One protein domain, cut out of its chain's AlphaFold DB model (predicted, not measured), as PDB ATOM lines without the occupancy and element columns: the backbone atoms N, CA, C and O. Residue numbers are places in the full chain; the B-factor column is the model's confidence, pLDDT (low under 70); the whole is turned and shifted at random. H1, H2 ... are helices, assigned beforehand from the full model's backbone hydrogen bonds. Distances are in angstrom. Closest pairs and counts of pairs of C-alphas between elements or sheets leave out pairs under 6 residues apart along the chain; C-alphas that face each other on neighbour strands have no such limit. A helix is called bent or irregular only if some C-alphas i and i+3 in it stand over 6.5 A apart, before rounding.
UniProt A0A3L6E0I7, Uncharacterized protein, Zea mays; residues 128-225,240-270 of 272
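What this domain is: This is residues 128 to 225 and 240 to 270 of the 272 residues of an uncharacterized protein of Zea mays (UniProt A0A3L6E0I7). Four long helices, H1, H2, H3 and H5, lie nearly along one axis in an elongated bundle, with H1 and H3 in the middle and H2 and H5 at opposite sides of that pair. H1, H3 and H5 run one way and H2 the other, while the short H4 lies outside the four, near H2 and H3. The printed part has 129 residues with five named helices, H1 to H5 in chain order, and no named strand; the class is all helix. It is compact, with a radius of gyration of the C-alphas of 15.2 A, and spans 47 by 29 by 23 A.

Where its parts are: H1, residues 128 to 154, begins at C-alpha 128 (95.342, -25.740, 84.912) and is 38.8 A long. H2, residues 157 to 182, is 33.5 A long and irregular, with a kink of 63 degrees near residue 165; C-alphas 162 and 165 are 7.1 A apart. H3 is residues 189 to 208, 29.7 A. H4, residues 216 to 224, 15.2 A, is irregular, but only just: C-alphas 221 and 224 are 7.0 A apart. H5, residues 241 to 269, 42.2 A, ends at C-alpha 269 (49.972, -25.369, 85.337).

How they stand to each other: H1 and H2 form a hairpin, closest at the C-alphas of Lys 138 and Arg 178, 4.7 A. H2 and H3 form another, closest at those of Lys 159 and Ala 208, 5.7 A. H3 touches H5 at a shallow tilt of 8 degrees, the closest C-alphas being those of Arg 202 and Val 258, 5.9 A. H2 and H5 are apart. H4 is close to but not clearly touching H3, with the C-alphas of Ile 200 and Val 219 closest at 7.2 A. Every O i to N i+4 pair is within hydrogen-bond range in H1, H3 and H5, against 15 of 22 in H2 and 1 of 5 in H4, where 2 of 6 O i to N i+3 pairs are.

The domain as a whole: The C-alphas farthest apart, of Glu 158 and Gly 240, are 48.6 A apart. Residues 226 to 239 are not printed, and C-alphas 225 and 240 are 27.4 A apart across the cut. Confidence is under 70 at residues 213 to 225, 240 to 242 and 270.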
ATOM      1  N   GLU A 128      96.273 -26.505  85.774       79.62
ATOM      2  CA  GLU A 128      95.342 -25.740  84.912       79.62
ATOM      3  C   GLU A 128      94.137 -26.576  84.439       79.62
ATOM      4  O   GLU A 128      93.014 -26.079  84.385       79.62
ATOM      5  N   GLU A 129      94.340 -27.868  84.166       75.75
ATOM      6  CA  GLU A 129      93.257 -28.787  83.797       75.75
ATOM      7  C   GLU A 129      92.279 -29.001  84.953       75.75
ATOM      8  O   GLU A 129      91.062 -28.934  84.780       75.75
ATOM      9  N   GLU A 130      92.795 -29.209  86.161       80.62
ATOM     10  CA  GLU A 130      91.948 -29.345  87.336       80.62
ATOM     11  C   GLU A 130      91.247 -28.018  87.669       80.62
ATOM     12  O   GLU A 130      90.085 -28.053  88.057       80.62
ATOM     13  N   LYS A 131      91.864 -26.847  87.448       85.69
ATOM     14  CA  LYS A 131      91.178 -25.549  87.589       85.69
ATOM     15  C   LYS A 131      89.973 -25.453  86.657       85.69
ATOM     16  O   LYS A 131      88.912 -25.029  87.104       85.69
ATOM     17  N   ALA A 132      90.098 -25.898  85.405       86.81
ATOM     18  CA  ALA A 132      88.970 -25.935  84.473       86.81
ATOM     19  C   ALA A 132      87.839 -26.856  84.970       86.81
ATOM     20  O   ALA A 132      86.662 -26.517  84.856       86.81
ATOM     21  N   VAL A 133      88.180 -27.991  85.587       86.12
ATOM     22  CA  VAL A 133      87.199 -28.883  86.231       86.12
ATOM     23  C   VAL A 133      86.495 -28.192  87.403       86.12
ATOM     24  O   VAL A 133      85.273 -28.286  87.522       86.12
ATOM     25  N   GLN A 134      87.238 -27.489  88.263       90.00
ATOM     26  CA  GLN A 134      86.670 -26.739  89.389       90.00
ATOM     27  C   GLN A 134      85.727 -25.634  88.894       90.00
ATOM     28  O   GLN A 134      84.609 -25.503  89.388       90.00
ATOM     29  N   GLU A 135      86.138 -24.889  87.867       91.69
ATOM     30  CA  GLU A 135      85.306 -23.870  87.228       91.69
ATOM     31  C   GLU A 135      84.010 -24.466  86.673       91.69
ATOM     32  O   GLU A 135      82.932 -23.947  86.961       91.69
ATOM     33  N   LYS A 136      84.077 -25.619  86.000       91.75
ATOM     34  CA  LYS A 136      82.882 -26.284  85.469       91.75
ATOM     35  C   LYS A 136      81.928 -26.761  86.572       91.75
ATOM     36  O   LYS A 136      80.714 -26.616  86.437       91.75
ATOM     37  N   PHE A 137      82.443 -27.273  87.694       92.38
ATOM     38  CA  PHE A 137      81.611 -27.588  88.866       92.38
ATOM     39  C   PHE A 137      80.954 -26.344  89.467       92.38
ATOM     40  O   PHE A 137      79.786 -26.394  89.856       92.38
ATOM     41  N   LYS A 138      81.684 -25.228  89.541       94.69
ATOM     42  CA  LYS A 138      81.166 -23.951  90.041       94.69
ATOM     43  C   LYS A 138      80.042 -23.417  89.151       94.69
ATOM     44  O   LYS A 138      79.017 -22.992  89.680       94.69
ATOM     45  N   GLU A 139      80.230 -23.434  87.833       95.56
ATOM     46  CA  GLU A 139      79.211 -23.044  86.847       95.56
ATOM     47  C   GLU A 139      77.951 -23.896  86.998       95.56
ATOM     48  O   GLU A 139      76.880 -23.355  87.257       95.56
ATOM     49  N   MET A 140      78.097 -25.223  86.967       95.38
ATOM     50  CA  MET A 140      76.977 -26.156  87.111       95.38
ATOM     51  C   MET A 140      76.218 -25.956  88.431       95.38
ATOM     52  O   MET A 140      74.989 -25.969  88.464       95.38
ATOM     53  N   ALA A 141      76.932 -25.741  89.538       95.44
ATOM     54  CA  ALA A 141      76.306 -25.485  90.830       95.44
ATOM     55  C   ALA A 141      75.516 -24.164  90.847       95.44
ATOM     56  O   ALA A 141      74.419 -24.131  91.401       95.44
ATOM     57  N   ASN A 142      76.034 -23.099  90.223       96.94
ATOM     58  CA  ASN A 142      75.294 -21.844  90.069       96.94
ATOM     59  C   ASN A 142      74.024 -22.043  89.238       96.94
ATOM     60  O   ASN A 142      72.955 -21.635  89.674       96.94
ATOM     61  N   GLU A 143      74.119 -22.727  88.097       97.50
ATOM     62  CA  GLU A 143      72.959 -23.001  87.244       97.50
ATOM     63  C   GLU A 143      71.881 -23.814  87.977       97.50
ATOM     64  O   GLU A 143      70.689 -23.549  87.829       97.50
ATOM     65  N   CYS A 144      72.282 -24.770  88.820       96.94
ATOM     66  CA  CYS A 144      71.358 -25.529  89.663       96.94
ATOM     67  C   CYS A 144      70.677 -24.659  90.730       96.94
ATOM     68  O   CYS A 144      69.482 -24.834  90.982       96.94
ATOM     69  N   ILE A 145      71.412 -23.729  91.354       97.00
ATOM     70  CA  ILE A 145      70.852 -22.763  92.313       97.00
ATOM     71  C   ILE A 145      69.839 -21.865  91.609       97.00
ATOM     72  O   ILE A 145      68.714 -21.733  92.092       97.00
ATOM     73  N   ASP A 146      70.210 -21.298  90.463       97.25
ATOM     74  CA  ASP A 146      69.345 -20.412  89.688       97.25
ATOM     75  C   ASP A 146      68.076 -21.143  89.249       97.25
ATOM     76  O   ASP A 146      66.979 -20.629  89.452       97.25
ATOM     77  N   LEU A 147      68.201 -22.376  88.746       97.00
ATOM     78  CA  LEU A 147      67.059 -23.212  88.376       97.00
ATOM     79  C   LEU A 147      66.137 -23.493  89.570       97.00
ATOM     80  O   LEU A 147      64.919 -23.400  89.440       97.00
ATOM     81  N   LEU A 148      66.697 -23.836  90.733       96.19
ATOM     82  CA  LEU A 148      65.926 -24.124  91.943       96.19
ATOM     83  C   LEU A 148      65.179 -22.877  92.453       96.19
ATOM     84  O   LEU A 148      63.999 -22.961  92.802       96.19
ATOM     85  N   VAL A 149      65.851 -21.725  92.493       95.75
ATOM     86  CA  VAL A 149      65.266 -20.444  92.923       95.75
ATOM     87  C   VAL A 149      64.186 -19.988  91.946       95.75
ATOM     88  O   VAL A 149      63.088 -19.619  92.363       95.75
ATOM     89  N   ASP A 150      64.472 -20.047  90.650       95.38
ATOM     90  CA  ASP A 150      63.536 -19.676  89.593       95.38
ATOM     91  C   ASP A 150      62.296 -20.581  89.587       95.38
ATOM     92  O   ASP A 150      61.166 -20.091  89.549       95.38
ATOM     93  N   ALA A 151      62.474 -21.897  89.739       93.31
ATOM     94  CA  ALA A 151      61.365 -22.838  89.860       93.31
ATOM     95  C   ALA A 151      60.443 -22.495  91.041       93.31
ATOM     96  O   ALA A 151      59.222 -22.486  90.888       93.31
ATOM     97  N   MET A 152      61.005 -22.159  92.207       92.62
ATOM     98  CA  MET A 152      60.209 -21.737  93.363       92.62
ATOM     99  C   MET A 152      59.430 -20.452  93.091       92.62
ATOM    100  O   MET A 152      58.247 -20.388  93.421       92.62
ATOM    101  N   ARG A 153      60.054 -19.453  92.457       92.06
ATOM    102  CA  ARG A 153      59.399 -18.181  92.108       92.06
ATOM    103  C   ARG A 153      58.244 -18.358  91.130       92.06
ATOM    104  O   ARG A 153      57.252 -17.642  91.229       92.06
ATOM    105  N   ARG A 154      58.348 -19.322  90.215       90.56
ATOM    106  CA  ARG A 154      57.299 -19.625  89.232       90.56
ATOM    107  C   ARG A 154      56.128 -20.432  89.800       90.56
ATOM    108  O   ARG A 154      55.054 -20.442  89.205       90.56
ATOM    109  N   ILE A 155      56.299 -21.088  90.948       88.88
ATOM    110  CA  ILE A 155      55.208 -21.783  91.645       88.88
ATOM    111  C   ILE A 155      54.330 -20.750  92.385       88.88
ATOM    112  O   ILE A 155      54.887 -19.902  93.096       88.88
ATOM    113  N   PRO A 156      52.983 -20.831  92.281       84.88
ATOM    114  CA  PRO A 156      52.065 -19.979  93.045       84.88
ATOM    115  C   PRO A 156      52.307 -20.051  94.556       84.88
ATOM    116  O   PRO A 156      52.637 -21.118  95.082       84.88
ATOM    117  N   GLU A 157      52.121 -18.934  95.263       83.50
ATOM    118  CA  GLU A 157      52.475 -18.786  96.683       83.50
ATOM    119  C   GLU A 157      51.853 -19.882  97.567       83.50
ATOM    120  O   GLU A 157      52.538 -20.482  98.401       83.50
ATOM    121  N   GLU A 158      50.587 -20.236  97.320       82.56
ATOM    122  CA  GLU A 158      49.838 -21.223  98.105       82.56
ATOM    123  C   GLU A 158      50.468 -22.617  98.031       82.56
ATOM    124  O   GLU A 158      50.449 -23.380  98.999       82.56
ATOM    125  N   LYS A 159      51.055 -22.947  96.878       84.94
ATOM    126  CA  LYS A 159      51.713 -24.234  96.627       84.94
ATOM    127  C   LYS A 159      53.203 -24.210  96.953       84.94
ATOM    128  O   LYS A 159      53.816 -25.269  97.074       84.94
ATOM    129  N   ARG A 160      53.784 -23.019  97.108       86.06
ATOM    130  CA  ARG A 160      55.207 -22.808  97.384       86.06
ATOM    131  C   ARG A 160      55.557 -23.073  98.849       86.06
ATOM    132  O   ARG A 160      56.564 -23.725  99.116       86.06
ATOM    133  N   ARG A 161      54.726 -22.631  99.804       83.00
ATOM    134  CA  ARG A 161      55.000 -22.776 101.256       83.00
ATOM    135  C   ARG A 161      55.279 -24.220 101.700       83.00
ATOM    136  O   ARG A 161      56.261 -24.439 102.413       83.00
ATOM    137  N   PRO A 162      54.521 -25.243 101.254       83.12
ATOM    138  CA  PRO A 162      54.833 -26.635 101.577       83.12
ATOM    139  C   PRO A 162      56.186 -27.119 101.034       83.12
ATOM    140  O   PRO A 162      56.650 -28.185 101.434       83.12
ATOM    141  N   LEU A 163      56.834 -26.385 100.135       85.12
ATOM    142  CA  LEU A 163      58.112 -26.770  99.546       85.12
ATOM    143  C   LEU A 163      59.316 -26.125 100.236       85.12
ATOM    144  O   LEU A 163      60.436 -26.555  99.981       85.12
ATOM    145  N   PHE A 164      59.126 -25.171 101.157       84.38
ATOM    146  CA  PHE A 164      60.236 -24.482 101.834       84.38
ATOM    147  C   PHE A 164      61.199 -25.449 102.527       84.38
ATOM    148  O   PHE A 164      62.408 -25.330 102.376       84.38
ATOM    149  N   SER A 165      60.682 -26.472 103.209       78.75
ATOM    150  CA  SER A 165      61.529 -27.496 103.839       78.75
ATOM    151  C   SER A 165      62.361 -28.287 102.820       78.75
ATOM    152  O   SER A 165      63.519 -28.585 103.089       78.75
ATOM    153  N   VAL A 166      61.806 -28.588 101.640       83.81
ATOM    154  CA  VAL A 166      62.542 -29.285 100.571       83.81
ATOM    155  C   VAL A 166      63.592 -28.357  99.963       83.81
ATOM    156  O   VAL A 166      64.743 -28.750  99.804       83.81
ATOM    157  N   PHE A 167      63.233 -27.099  99.701       87.81
ATOM    158  CA  PHE A 167      64.163 -26.079  99.223       87.81
ATOM    159  C   PHE A 167      65.338 -25.868 100.188       87.81
ATOM    160  O   PHE A 167      66.488 -25.840  99.757       87.81
ATOM    161  N   GLY A 168      65.054 -25.764 101.490       82.19
ATOM    162  CA  GLY A 168      66.055 -25.587 102.541       82.19
ATOM    163  C   GLY A 168      67.052 -26.744 102.644       82.19
ATOM    164  O   GLY A 168      68.150 -26.540 103.147       82.19
ATOM    165  N   GLU A 169      66.709 -27.928 102.126       82.69
ATOM    166  CA  GLU A 169      67.623 -29.072 102.013       82.69
ATOM    167  C   GLU A 169      68.387 -29.101 100.678       82.69
ATOM    168  O   GLU A 169      69.523 -29.564 100.614       82.69
ATOM    169  N   LEU A 170      67.786 -28.630  99.585       87.75
ATOM    170  CA  LEU A 170      68.422 -28.671  98.265       87.75
ATOM    171  C   LEU A 170      69.424 -27.537  98.067       87.75
ATOM    172  O   LEU A 170      70.528 -27.774  97.574       87.75
ATOM    173  N   TYR A 171      69.063 -26.319  98.476       90.81
ATOM    174  CA  TYR A 171      69.903 -25.139  98.286       90.81
ATOM    175  C   TYR A 171      71.310 -25.307  98.891       90.81
ATOM    176  O   TYR A 171      72.287 -25.096  98.166       90.81
ATOM    177  N   PRO A 172      71.475 -25.761 100.154       86.50
ATOM    178  CA  PRO A 172      72.806 -25.865 100.745       86.50
ATOM    179  C   PRO A 172      73.687 -26.927 100.082       86.50
ATOM    180  O   PRO A 172      74.908 -26.820 100.147       86.50
ATOM    181  N   VAL A 173      73.104 -27.938  99.421       86.94
ATOM    182  CA  VAL A 173      73.878 -28.948  98.681       86.94
ATOM    183  C   VAL A 173      74.542 -28.319  97.460       86.94
ATOM    184  O   VAL A 173      75.754 -28.447  97.296       86.94
ATOM    185  N   PHE A 174      73.784 -27.599  96.627       92.38
ATOM    186  CA  PHE A 174      74.363 -26.915  95.468       92.38
ATOM    187  C   PHE A 174      75.359 -25.829  95.896       92.38
ATOM    188  O   PHE A 174      76.446 -25.729  95.328       92.38
ATOM    189  N   GLU A 175      75.046 -25.084  96.959       90.88
ATOM    190  CA  GLU A 175      75.952 -24.075  97.506       90.88
ATOM    191  C   GLU A 175      77.249 -24.689  98.047       90.88
ATOM    192  O   GLU A 175      78.328 -24.146  97.819       90.88
ATOM    193  N   SER A 176      77.181 -25.862  98.683       86.31
ATOM    194  CA  SER A 176      78.365 -26.603  99.124       86.31
ATOM    195  C   SER A 176      79.254 -26.999  97.946       86.31
ATOM    196  O   SER A 176      80.477 -26.884  98.044       86.31
ATOM    197  N   VAL A 177      78.678 -27.438  96.820       90.00
ATOM    198  CA  VAL A 177      79.464 -27.756  95.617       90.00
ATOM    199  C   VAL A 177      80.135 -26.498  95.082       90.00
ATOM    200  O   VAL A 177      81.343 -26.505  94.846       90.00
ATOM    201  N   ARG A 178      79.384 -25.397  94.958       92.25
ATOM    202  CA  ARG A 178      79.915 -24.101  94.519       92.25
ATOM    203  C   ARG A 178      81.063 -23.627  95.406       92.25
ATOM    204  O   ARG A 178      82.099 -23.202  94.898       92.25
ATOM    205  N   TRP A 179      80.874 -23.678  96.720       88.44
ATOM    206  CA  TRP A 179      81.863 -23.280  97.714       88.44
ATOM    207  C   TRP A 179      83.133 -24.125  97.617       88.44
ATOM    208  O   TRP A 179      84.236 -23.591  97.510       88.44
ATOM    209  N   THR A 180      82.976 -25.448  97.558       86.25
ATOM    210  CA  THR A 180      84.105 -26.378  97.445       86.25
ATOM    211  C   THR A 180      84.862 -26.177  96.128       86.25
ATOM    212  O   THR A 180      86.093 -26.192  96.113       86.25
ATOM    213  N   ALA A 181      84.140 -25.926  95.034       89.44
ATOM    214  CA  ALA A 181      84.713 -25.630  93.726       89.44
ATOM    215  C   ALA A 181      85.515 -24.319  93.722       89.44
ATOM    216  O   ALA A 181      86.643 -24.288  93.235       89.44
ATOM    217  N   LYS A 182      84.992 -23.254  94.348       88.12
ATOM    218  CA  LYS A 182      85.724 -21.986  94.540       88.12
ATOM    219  C   LYS A 182      87.027 -22.173  95.326       88.12
ATOM    220  O   LYS A 182      88.002 -21.484  95.046       88.12
ATOM    221  N   GLY A 183      87.048 -23.100  96.285       83.31
ATOM    222  CA  GLY A 183      88.250 -23.468  97.042       83.31
ATOM    223  C   GLY A 183      89.229 -24.378  96.292       83.31
ATOM    224  O   GLY A 183      90.299 -24.676  96.818       83.31
ATOM    225  N   GLY A 184      88.889 -24.840  95.083       84.31
ATOM    226  CA  GLY A 184      89.699 -25.795  94.327       84.31
ATOM    227  C   GLY A 184      89.662 -27.219  94.892       84.31
ATOM    228  O   GLY A 184      90.604 -27.987  94.711       84.31
ATOM    229  N   CYS A 185      88.607 -27.569  95.629       83.19
ATOM    230  CA  CYS A 185      88.511 -28.829  96.365       83.19
ATOM    231  C   CYS A 185      87.361 -29.731  95.897       83.19
ATOM    232  O   CYS A 185      87.156 -30.787  96.501       83.19
ATOM    233  N   ALA A 186      86.596 -29.343  94.869       84.25
ATOM    234  CA  ALA A 186      85.472 -30.140  94.394       84.25
ATOM    235  C   ALA A 186      85.959 -31.506  93.908       84.25
ATOM    236  O   ALA A 186      87.028 -31.635  93.301       84.25
ATOM    237  N   LYS A 187      85.168 -32.531  94.211       83.31
ATOM    238  CA  LYS A 187      85.482 -33.933  93.932       83.31
ATOM    239  C   LYS A 187      84.472 -34.508  92.953       83.31
ATOM    240  O   LYS A 187      83.311 -34.116  92.960       83.31
ATOM    241  N   TRP A 188      84.884 -35.507  92.176       81.94
ATOM    242  CA  TRP A 188      84.033 -36.132  91.156       81.94
ATOM    243  C   TRP A 188      82.714 -36.692  91.694       81.94
ATOM    244  O   TRP A 188      81.699 -36.606  91.010       81.94
ATOM    245  N   TRP A 189      82.688 -37.195  92.932       79.12
ATOM    246  CA  TRP A 189      81.450 -37.674  93.553       79.12
ATOM    247  C   TRP A 189      80.391 -36.572  93.710       79.12
ATOM    248  O   TRP A 189      79.200 -36.877  93.739       79.12
ATOM    249  N   MET A 190      80.780 -35.291  93.748       85.31
ATOM    250  CA  MET A 190      79.835 -34.169  93.809       85.31
ATOM    251  C   MET A 190      78.954 -34.094  92.557       85.31
ATOM    252  O   MET A 190      77.820 -33.632  92.646       85.31
ATOM    253  N   ALA A 191      79.402 -34.631  91.414       84.50
ATOM    254  CA  ALA A 191      78.562 -34.779  90.223       84.50
ATOM    255  C   ALA A 191      77.337 -35.671  90.492       84.50
ATOM    256  O   ALA A 191      76.231 -35.360  90.053       84.50
ATOM    257  N   LEU A 192      77.509 -36.756  91.255       83.25
ATOM    258  CA  LEU A 192      76.400 -37.639  91.629       83.25
ATOM    259  C   LEU A 192      75.390 -36.902  92.513       83.25
ATOM    260  O   LEU A 192      74.186 -37.038  92.300       83.25
ATOM    261  N   GLN A 193      75.871 -36.072  93.447       83.75
ATOM    262  CA  GLN A 193      74.991 -35.249  94.277       83.75
ATOM    263  C   GLN A 193      74.182 -34.261  93.440       83.75
ATOM    264  O   GLN A 193      72.976 -34.158  93.645       83.75
ATOM    265  N   ILE A 194      74.805 -33.584  92.468       88.06
ATOM    266  CA  ILE A 194      74.091 -32.669  91.567       88.06
ATOM    267  C   ILE A 194      72.968 -33.407  90.830       88.06
ATOM    268  O   ILE A 194      71.820 -32.968  90.879       88.06
ATOM    269  N   MET A 195      73.269 -34.548  90.200       84.94
ATOM    270  CA  MET A 195      72.268 -35.317  89.446       84.94
ATOM    271  C   MET A 195      71.112 -35.795  90.328       84.94
ATOM    272  O   MET A 195      69.948 -35.668  89.949       84.94
ATOM    273  N   GLU A 196      71.414 -36.317  91.517       85.19
ATOM    274  CA  GLU A 196      70.389 -36.766  92.460       85.19
ATOM    275  C   GLU A 196      69.506 -35.599  92.915       85.19
ATOM    276  O   GLU A 196      68.280 -35.724  92.954       85.19
ATOM    277  N   LYS A 197      70.107 -34.448  93.241       87.94
ATOM    278  CA  LYS A 197      69.352 -33.290  93.728       87.94
ATOM    279  C   LYS A 197      68.523 -32.646  92.630       87.94
ATOM    280  O   LYS A 197      67.386 -32.285  92.914       87.94
ATOM    281  N   LEU A 198      69.002 -32.600  91.388       89.88
ATOM    282  CA  LEU A 198      68.209 -32.155  90.237       89.88
ATOM    283  C   LEU A 198      66.940 -33.000  90.038       89.88
ATOM    284  O   LEU A 198      65.872 -32.450  89.776       89.88
ATOM    285  N   GLU A 199      67.007 -34.315  90.251       88.12
ATOM    286  CA  GLU A 199      65.813 -35.169  90.210       88.12
ATOM    287  C   GLU A 199      64.823 -34.839  91.340       88.12
ATOM    288  O   GLU A 199      63.605 -34.885  91.148       88.12
ATOM    289  N   ILE A 200      65.319 -34.463  92.523       88.31
ATOM    290  CA  ILE A 200      64.453 -33.983  93.606       88.31
ATOM    291  C   ILE A 200      63.839 -32.627  93.237       88.31
ATOM    292  O   ILE A 200      62.649 -32.452  93.486       88.31
ATOM    293  N   VAL A 201      64.573 -31.709  92.589       92.19
ATOM    294  CA  VAL A 201      64.006 -30.446  92.067       92.19
ATOM    295  C   VAL A 201      62.866 -30.739  91.085       92.19
ATOM    296  O   VAL A 201      61.774 -30.193  91.238       92.19
ATOM    297  N   ARG A 202      63.064 -31.652  90.125       90.06
ATOM    298  CA  ARG A 202      62.014 -32.072  89.178       90.06
ATOM    299  C   ARG A 202      60.757 -32.549  89.912       90.06
ATOM    300  O   ARG A 202      59.653 -32.097  89.610       90.06
ATOM    301  N   LYS A 203      60.913 -33.435  90.900       87.69
ATOM    302  CA  LYS A 203      59.791 -33.943  91.711       87.69
ATOM    303  C   LYS A 203      59.143 -32.844  92.552       87.69
ATOM    304  O   LYS A 203      57.920 -32.829  92.670       87.69
ATOM    305  N   MET A 204      59.952 -31.928  93.093       90.38
ATOM    306  CA  MET A 204      59.522 -30.743  93.838       90.38
ATOM    307  C   MET A 204      58.497 -29.941  93.040       90.38
ATOM    308  O   MET A 204      57.379 -29.715  93.501       90.38
ATOM    309  N   VAL A 205      58.866 -29.590  91.808       89.19
ATOM    310  CA  VAL A 205      58.010 -28.833  90.892       89.19
ATOM    311  C   VAL A 205      56.800 -29.655  90.460       89.19
ATOM    312  O   VAL A 205      55.677 -29.159  90.521       89.19
ATOM    313  N   SER A 206      56.992 -30.928  90.100       87.62
ATOM    314  CA  SER A 206      55.896 -31.812  89.688       87.62
ATOM    315  C   SER A 206      54.787 -31.885  90.741       87.62
ATOM    316  O   SER A 206      53.618 -31.695  90.410       87.62
ATOM    317  N   SER A 207      55.139 -32.046  92.020       86.12
ATOM    318  CA  SER A 207      54.169 -32.061  93.121       86.12
ATOM    319  C   SER A 207      53.380 -30.755  93.249       86.12
ATOM    320  O   SER A 207      52.201 -30.800  93.595       86.12
ATOM    321  N   ALA A 208      53.988 -29.592  92.991       86.56
ATOM    322  CA  ALA A 208      53.267 -28.316  92.995       86.56
ATOM    323  C   ALA A 208      52.376 -28.148  91.751       86.56
ATOM    324  O   ALA A 208      51.279 -27.584  91.818       86.56
ATOM    325  N   CYS A 209      52.792 -28.691  90.612       84.81
ATOM    326  CA  CYS A 209      52.049 -28.626  89.354       84.81
ATOM    327  C   CYS A 209      50.946 -29.699  89.224       84.81
ATOM    328  O   CYS A 209      50.405 -29.880  88.140       84.81
ATOM    329  N   GLY A 210      50.567 -30.381  90.315       77.19
ATOM    330  CA  GLY A 210      49.479 -31.373  90.329       77.19
ATOM    331  C   GLY A 210      49.912 -32.816  90.043       77.19
ATOM    332  O   GLY A 210      49.062 -33.686  89.874       77.19
ATOM    333  N   GLY A 211      51.220 -33.074  90.001       76.50
ATOM    334  CA  GLY A 211      51.795 -34.415  90.002       76.50
ATOM    335  C   GLY A 211      51.719 -35.095  91.374       76.50
ATOM    336  O   GLY A 211      51.142 -34.572  92.330       76.50
ATOM    337  N   THR A 212      52.316 -36.285  91.476       70.44
ATOM    338  CA  THR A 212      52.329 -37.073  92.717       70.44
ATOM    339  C   THR A 212      52.918 -36.256  93.875       70.44
ATOM    340  O   THR A 212      54.019 -35.720  93.722       70.44
ATOM    341  N   PRO A 213      52.236 -36.179  95.036       64.06
ATOM    342  CA  PRO A 213      52.765 -35.492  96.207       64.06
ATOM    343  C   PRO A 213      54.146 -36.020  96.595       64.06
ATOM    344  O   PRO A 213      54.361 -37.235  96.629       64.06
ATOM    345  N   LEU A 214      55.079 -35.124  96.922       66.44
ATOM    346  CA  LEU A 214      56.361 -35.553  97.481       66.44
ATOM    347  C   LEU A 214      56.157 -36.144  98.869       66.44
ATOM    348  O   LEU A 214      55.802 -35.435  99.813       66.44
ATOM    349  N   ASP A 215      56.484 -37.422  99.013       66.50
ATOM    350  CA  ASP A 215      56.704 -38.000 100.327       66.50
ATOM    351  C   ASP A 215      58.070 -37.550 100.862       66.50
ATOM    352  O   ASP A 215      59.129 -38.039 100.463       66.50
ATOM    353  N   ARG A 216      58.041 -36.592 101.792       57.69
ATOM    354  CA  ARG A 216      59.248 -36.049 102.423       57.69
ATOM    355  C   ARG A 216      60.069 -37.138 103.125       57.69
ATOM    356  O   ARG A 216      61.286 -37.016 103.164       57.69
ATOM    357  N   GLY A 217      59.450 -38.210 103.631       50.31
ATOM    358  CA  GLY A 217      60.161 -39.307 104.293       50.31
ATOM    359  C   GLY A 217      61.076 -40.083 103.341       50.31
ATOM    360  O   GLY A 217      62.224 -40.366 103.677       50.31
ATOM    361  N   THR A 218      60.615 -40.366 102.120       53.28
ATOM    362  CA  THR A 218      61.392 -41.105 101.108       53.28
ATOM    363  C   THR A 218      62.339 -40.233 100.289       53.28
ATOM    364  O   THR A 218      63.393 -40.724  99.878       53.28
ATOM    365  N   VAL A 219      62.036 -38.940 100.097       52.69
ATOM    366  CA  VAL A 219      62.939 -37.976  99.429       52.69
ATOM    367  C   VAL A 219      64.299 -37.906 100.130       52.69
ATOM    368  O   VAL A 219      65.330 -37.790  99.467       52.69
ATOM    369  N   PHE A 220      64.309 -38.040 101.460       50.47
ATOM    370  CA  PHE A 220      65.523 -37.971 102.274       50.47
ATOM    371  C   PHE A 220      66.012 -39.334 102.794       50.47
ATOM    372  O   PHE A 220      67.120 -39.402 103.315       50.47
ATOM    373  N   ALA A 221      65.266 -40.434 102.613       45.22
ATOM    374  CA  ALA A 221      65.704 -41.778 103.021       45.22
ATOM    375  C   ALA A 221      66.885 -42.314 102.190       45.22
ATOM    376  O   ALA A 221      67.679 -43.114 102.678       45.22
ATOM    377  N   ARG A 222      67.058 -41.839 100.947       43.47
ATOM    378  CA  ARG A 222      68.136 -42.289 100.044       43.47
ATOM    379  C   ARG A 222      69.522 -41.710 100.364       43.47
ATOM    380  O   ARG A 222      70.489 -42.070  99.700       43.47
ATOM    381  N   LYS A 223      69.631 -40.857 101.395       39.62
ATOM    382  CA  LYS A 223      70.880 -40.206 101.853       39.62
ATOM    383  C   LYS A 223      71.957 -41.215 102.306       39.62
ATOM    384  O   LYS A 223      73.115 -40.831 102.394       39.62
ATOM    385  N   VAL A 224      71.589 -42.475 102.583       35.00
ATOM    386  CA  VAL A 224      72.465 -43.504 103.186       35.00
ATOM    387  C   VAL A 224      73.096 -44.465 102.162       35.00
ATOM    388  O   VAL A 224      74.172 -44.996 102.411       35.00
ATOM    389  N   ASP A 225      72.499 -44.661 100.983       29.69
ATOM    390  CA  ASP A 225      72.948 -45.726 100.062       29.69
ATOM    391  C   ASP A 225      74.071 -45.310  99.097       29.69
ATOM    392  O   ASP A 225      74.647 -46.160  98.423       29.69
ATOM    393  N   GLY A 240      91.973 -39.211  83.302       48.59
ATOM    394  CA  GLY A 240      92.279 -38.666  81.986       48.59
ATOM    395  C   GLY A 240      91.082 -37.922  81.394       48.59
ATOM    396  O   GLY A 240      89.932 -38.317  81.603       48.59
ATOM    397  N   SER A 241      91.381 -36.863  80.643       57.88
ATOM    398  CA  SER A 241      90.464 -35.892  80.021       57.88
ATOM    399  C   SER A 241      89.161 -36.453  79.427       57.88
ATOM    400  O   SER A 241      88.172 -35.737  79.328       57.88
ATOM    401  N   ASN A 242      89.110 -37.732  79.064       64.56
ATOM    402  CA  ASN A 242      87.910 -38.373  78.538       64.56
ATOM    403  C   ASN A 242      86.829 -38.652  79.598       64.56
ATOM    404  O   ASN A 242      85.648 -38.534  79.276       64.56
ATOM    405  N   LEU A 243      87.171 -39.009  80.847       70.12
ATOM    406  CA  LEU A 243      86.132 -39.297  81.852       70.12
ATOM    407  C   LEU A 243      85.479 -38.013  82.370       70.12
ATOM    408  O   LEU A 243      84.261 -37.976  82.532       70.12
ATOM    409  N   SER A 244      86.266 -36.956  82.585       70.06
ATOM    410  CA  SER A 244      85.738 -35.646  82.980       70.06
ATOM    411  C   SER A 244      84.741 -35.118  81.948       70.06
ATOM    412  O   SER A 244      83.643 -34.702  82.315       70.06
ATOM    413  N   VAL A 245      85.071 -35.231  80.657       76.50
ATOM    414  CA  VAL A 245      84.167 -34.884  79.554       76.50
ATOM    415  C   VAL A 245      82.881 -35.709  79.612       76.50
ATOM    416  O   VAL A 245      81.799 -35.135  79.546       76.50
ATOM    417  N   VAL A 246      82.960 -37.031  79.790       80.00
ATOM    418  CA  VAL A 246      81.761 -37.888  79.875       80.00
ATOM    419  C   VAL A 246      80.874 -37.509  81.066       80.00
ATOM    420  O   VAL A 246      79.655 -37.431  80.911       80.00
ATOM    421  N   ILE A 247      81.462 -37.246  82.235       83.25
ATOM    422  CA  ILE A 247      80.719 -36.851  83.440       83.25
ATOM    423  C   ILE A 247      80.016 -35.508  83.224       83.25
ATOM    424  O   ILE A 247      78.831 -35.392  83.529       83.25
ATOM    425  N   PHE A 248      80.709 -34.507  82.677       85.94
ATOM    426  CA  PHE A 248      80.100 -33.200  82.439       85.94
ATOM    427  C   PHE A 248      79.049 -33.231  81.328       85.94
ATOM    428  O   PHE A 248      78.001 -32.623  81.494       85.94
ATOM    429  N   VAL A 249      79.242 -34.018  80.265       85.38
ATOM    430  CA  VAL A 249      78.201 -34.241  79.245       85.38
ATOM    431  C   VAL A 249      76.959 -34.887  79.862       85.38
ATOM    432  O   VAL A 249      75.832 -34.519  79.533       85.38
ATOM    433  N   LEU A 250      77.137 -35.851  80.769       86.75
ATOM    434  CA  LEU A 250      76.015 -36.456  81.482       86.75
ATOM    435  C   LEU A 250      75.302 -35.432  82.378       86.75
ATOM    436  O   LEU A 250      74.075 -35.373  82.353       86.75
ATOM    437  N   LEU A 251      76.053 -34.618  83.127       89.00
ATOM    438  CA  LEU A 251      75.506 -33.546  83.962       89.00
ATOM    439  C   LEU A 251      74.712 -32.530  83.139       89.00
ATOM    440  O   LEU A 251      73.558 -32.270  83.471       89.00
ATOM    441  N   ASP A 252      75.290 -32.019  82.051       88.00
ATOM    442  CA  ASP A 252      74.657 -31.045  81.159       88.00
ATOM    443  C   ASP A 252      73.349 -31.611  80.570       88.00
ATOM    444  O   ASP A 252      72.326 -30.922  80.521       88.00
ATOM    445  N   ASN A 253      73.339 -32.895  80.186       86.06
ATOM    446  CA  ASN A 253      72.137 -33.580  79.703       86.06
ATOM    447  C   ASN A 253      71.065 -33.725  80.793       86.06
ATOM    448  O   ASN A 253      69.885 -33.479  80.535       86.06
ATOM    449  N   VAL A 254      71.446 -34.134  82.008       88.06
ATOM    450  CA  VAL A 254      70.508 -34.260  83.137       88.06
ATOM    451  C   VAL A 254      69.918 -32.897  83.484       88.06
ATOM    452  O   VAL A 254      68.697 -32.780  83.589       88.06
ATOM    453  N   PHE A 255      70.760 -31.870  83.597       93.38
ATOM    454  CA  PHE A 255      70.342 -30.500  83.865       93.38
ATOM    455  C   PHE A 255      69.367 -29.992  82.800       93.38
ATOM    456  O   PHE A 255      68.269 -29.549  83.135       93.38
ATOM    457  N   SER A 256      69.719 -30.127  81.519       90.88
ATOM    458  CA  SER A 256      68.887 -29.661  80.402       90.88
ATOM    459  C   SER A 256      67.518 -30.343  80.376       90.88
ATOM    460  O   SER A 256      66.500 -29.675  80.199       90.88
ATOM    461  N   ASN A 257      67.474 -31.659  80.613       89.81
ATOM    462  CA  ASN A 257      66.217 -32.404  80.689       89.81
ATOM    463  C   ASN A 257      65.362 -31.953  81.879       89.81
ATOM    464  O   ASN A 257      64.171 -31.710  81.719       89.81
ATOM    465  N   VAL A 258      65.957 -31.808  83.067       90.12
ATOM    466  CA  VAL A 258      65.237 -31.349  84.266       90.12
ATOM    467  C   VAL A 258      64.692 -29.938  84.069       90.12
ATOM    468  O   VAL A 258      63.525 -29.693  84.367       90.12
ATOM    469  N   LYS A 259      65.497 -29.026  83.519       94.12
ATOM    470  CA  LYS A 259      65.069 -27.665  83.193       94.12
ATOM    471  C   LYS A 259      63.895 -27.667  82.213       94.12
ATOM    472  O   LYS A 259      62.872 -27.054  82.501       94.12
ATOM    473  N   SER A 260      64.009 -28.409  81.110       91.56
ATOM    474  CA  SER A 260      62.939 -28.529  80.114       91.56
ATOM    475  C   SER A 260      61.644 -29.085  80.715       91.56
ATOM    476  O   SER A 260      60.561 -28.599  80.394       91.56
ATOM    477  N   ASP A 261      61.737 -30.086  81.594       88.62
ATOM    478  CA  ASP A 261      60.564 -30.648  82.268       88.62
ATOM    479  C   ASP A 261      59.908 -29.625  83.199       88.62
ATOM    480  O   ASP A 261      58.685 -29.490  83.202       88.62
ATOM    481  N   ILE A 262      60.705 -28.890  83.981       92.44
ATOM    482  CA  ILE A 262      60.220 -27.822  84.868       92.44
ATOM    483  C   ILE A 262      59.505 -26.746  84.056       92.44
ATOM    484  O   ILE A 262      58.380 -26.376  84.395       92.44
ATOM    485  N   ASP A 263      60.113 -26.291  82.962       91.38
ATOM    486  CA  ASP A 263      59.527 -25.284  82.079       91.38
ATOM    487  C   ASP A 263      58.196 -25.768  81.487       91.38
ATOM    488  O   ASP A 263      57.215 -25.017  81.480       91.38
ATOM    489  N   GLY A 264      58.116 -27.039  81.082       87.88
ATOM    490  CA  GLY A 264      56.879 -27.666  80.617       87.88
ATOM    491  C   GLY A 264      55.798 -27.763  81.701       87.88
ATOM    492  O   GLY A 264      54.647 -27.400  81.454       87.88
ATOM    493  N   MET A 265      56.154 -28.205  82.912       90.62
ATOM    494  CA  MET A 265      55.219 -28.357  84.038       90.62
ATOM    495  C   MET A 265      54.647 -27.014  84.499       90.62
ATOM    496  O   MET A 265      53.437 -26.888  84.685       90.62
ATOM    497  N   VAL A 266      55.505 -26.002  84.647       85.50
ATOM    498  CA  VAL A 266      55.088 -24.652  85.042       85.50
ATOM    499  C   VAL A 266      54.154 -24.059  83.987       85.50
ATOM    500  O   VAL A 266      53.066 -23.593  84.334       85.50
ATOM    501  N   SER A 267      54.526 -24.152  82.705       84.56
ATOM    502  CA  SER A 267      53.724 -23.627  81.592       84.56
ATOM    503  C   SER A 267      52.353 -24.299  81.485       84.56
ATOM    504  O   SER A 267      51.366 -23.633  81.203       84.56
ATOM    505  N   ALA A 268      52.258 -25.606  81.750       81.00
ATOM    506  CA  ALA A 268      50.982 -26.325  81.732       81.00
ATOM    507  C   ALA A 268      50.085 -26.021  82.948       81.00
ATOM    508  O   ALA A 268      48.874 -26.220  82.890       81.00
ATOM    509  N   SER A 269      50.674 -25.575  84.063       70.50
ATOM    510  CA  SER A 269      49.972 -25.369  85.337       70.50
ATOM    511  C   SER A 269      49.405 -23.960  85.542       70.50
ATOM    512  O   SER A 269      48.688 -23.734  86.519       70.50
ATOM    513  N   THR A 270      49.708 -23.022  84.642       63.91
ATOM    514  CA  THR A 270      49.172 -21.655  84.664       63.91
ATOM    515  C   THR A 270      47.898 -21.591  83.807       63.91
ATOM    516  O   THR A 270      47.968 -21.837  82.604       63.91
TER     517      THR A 270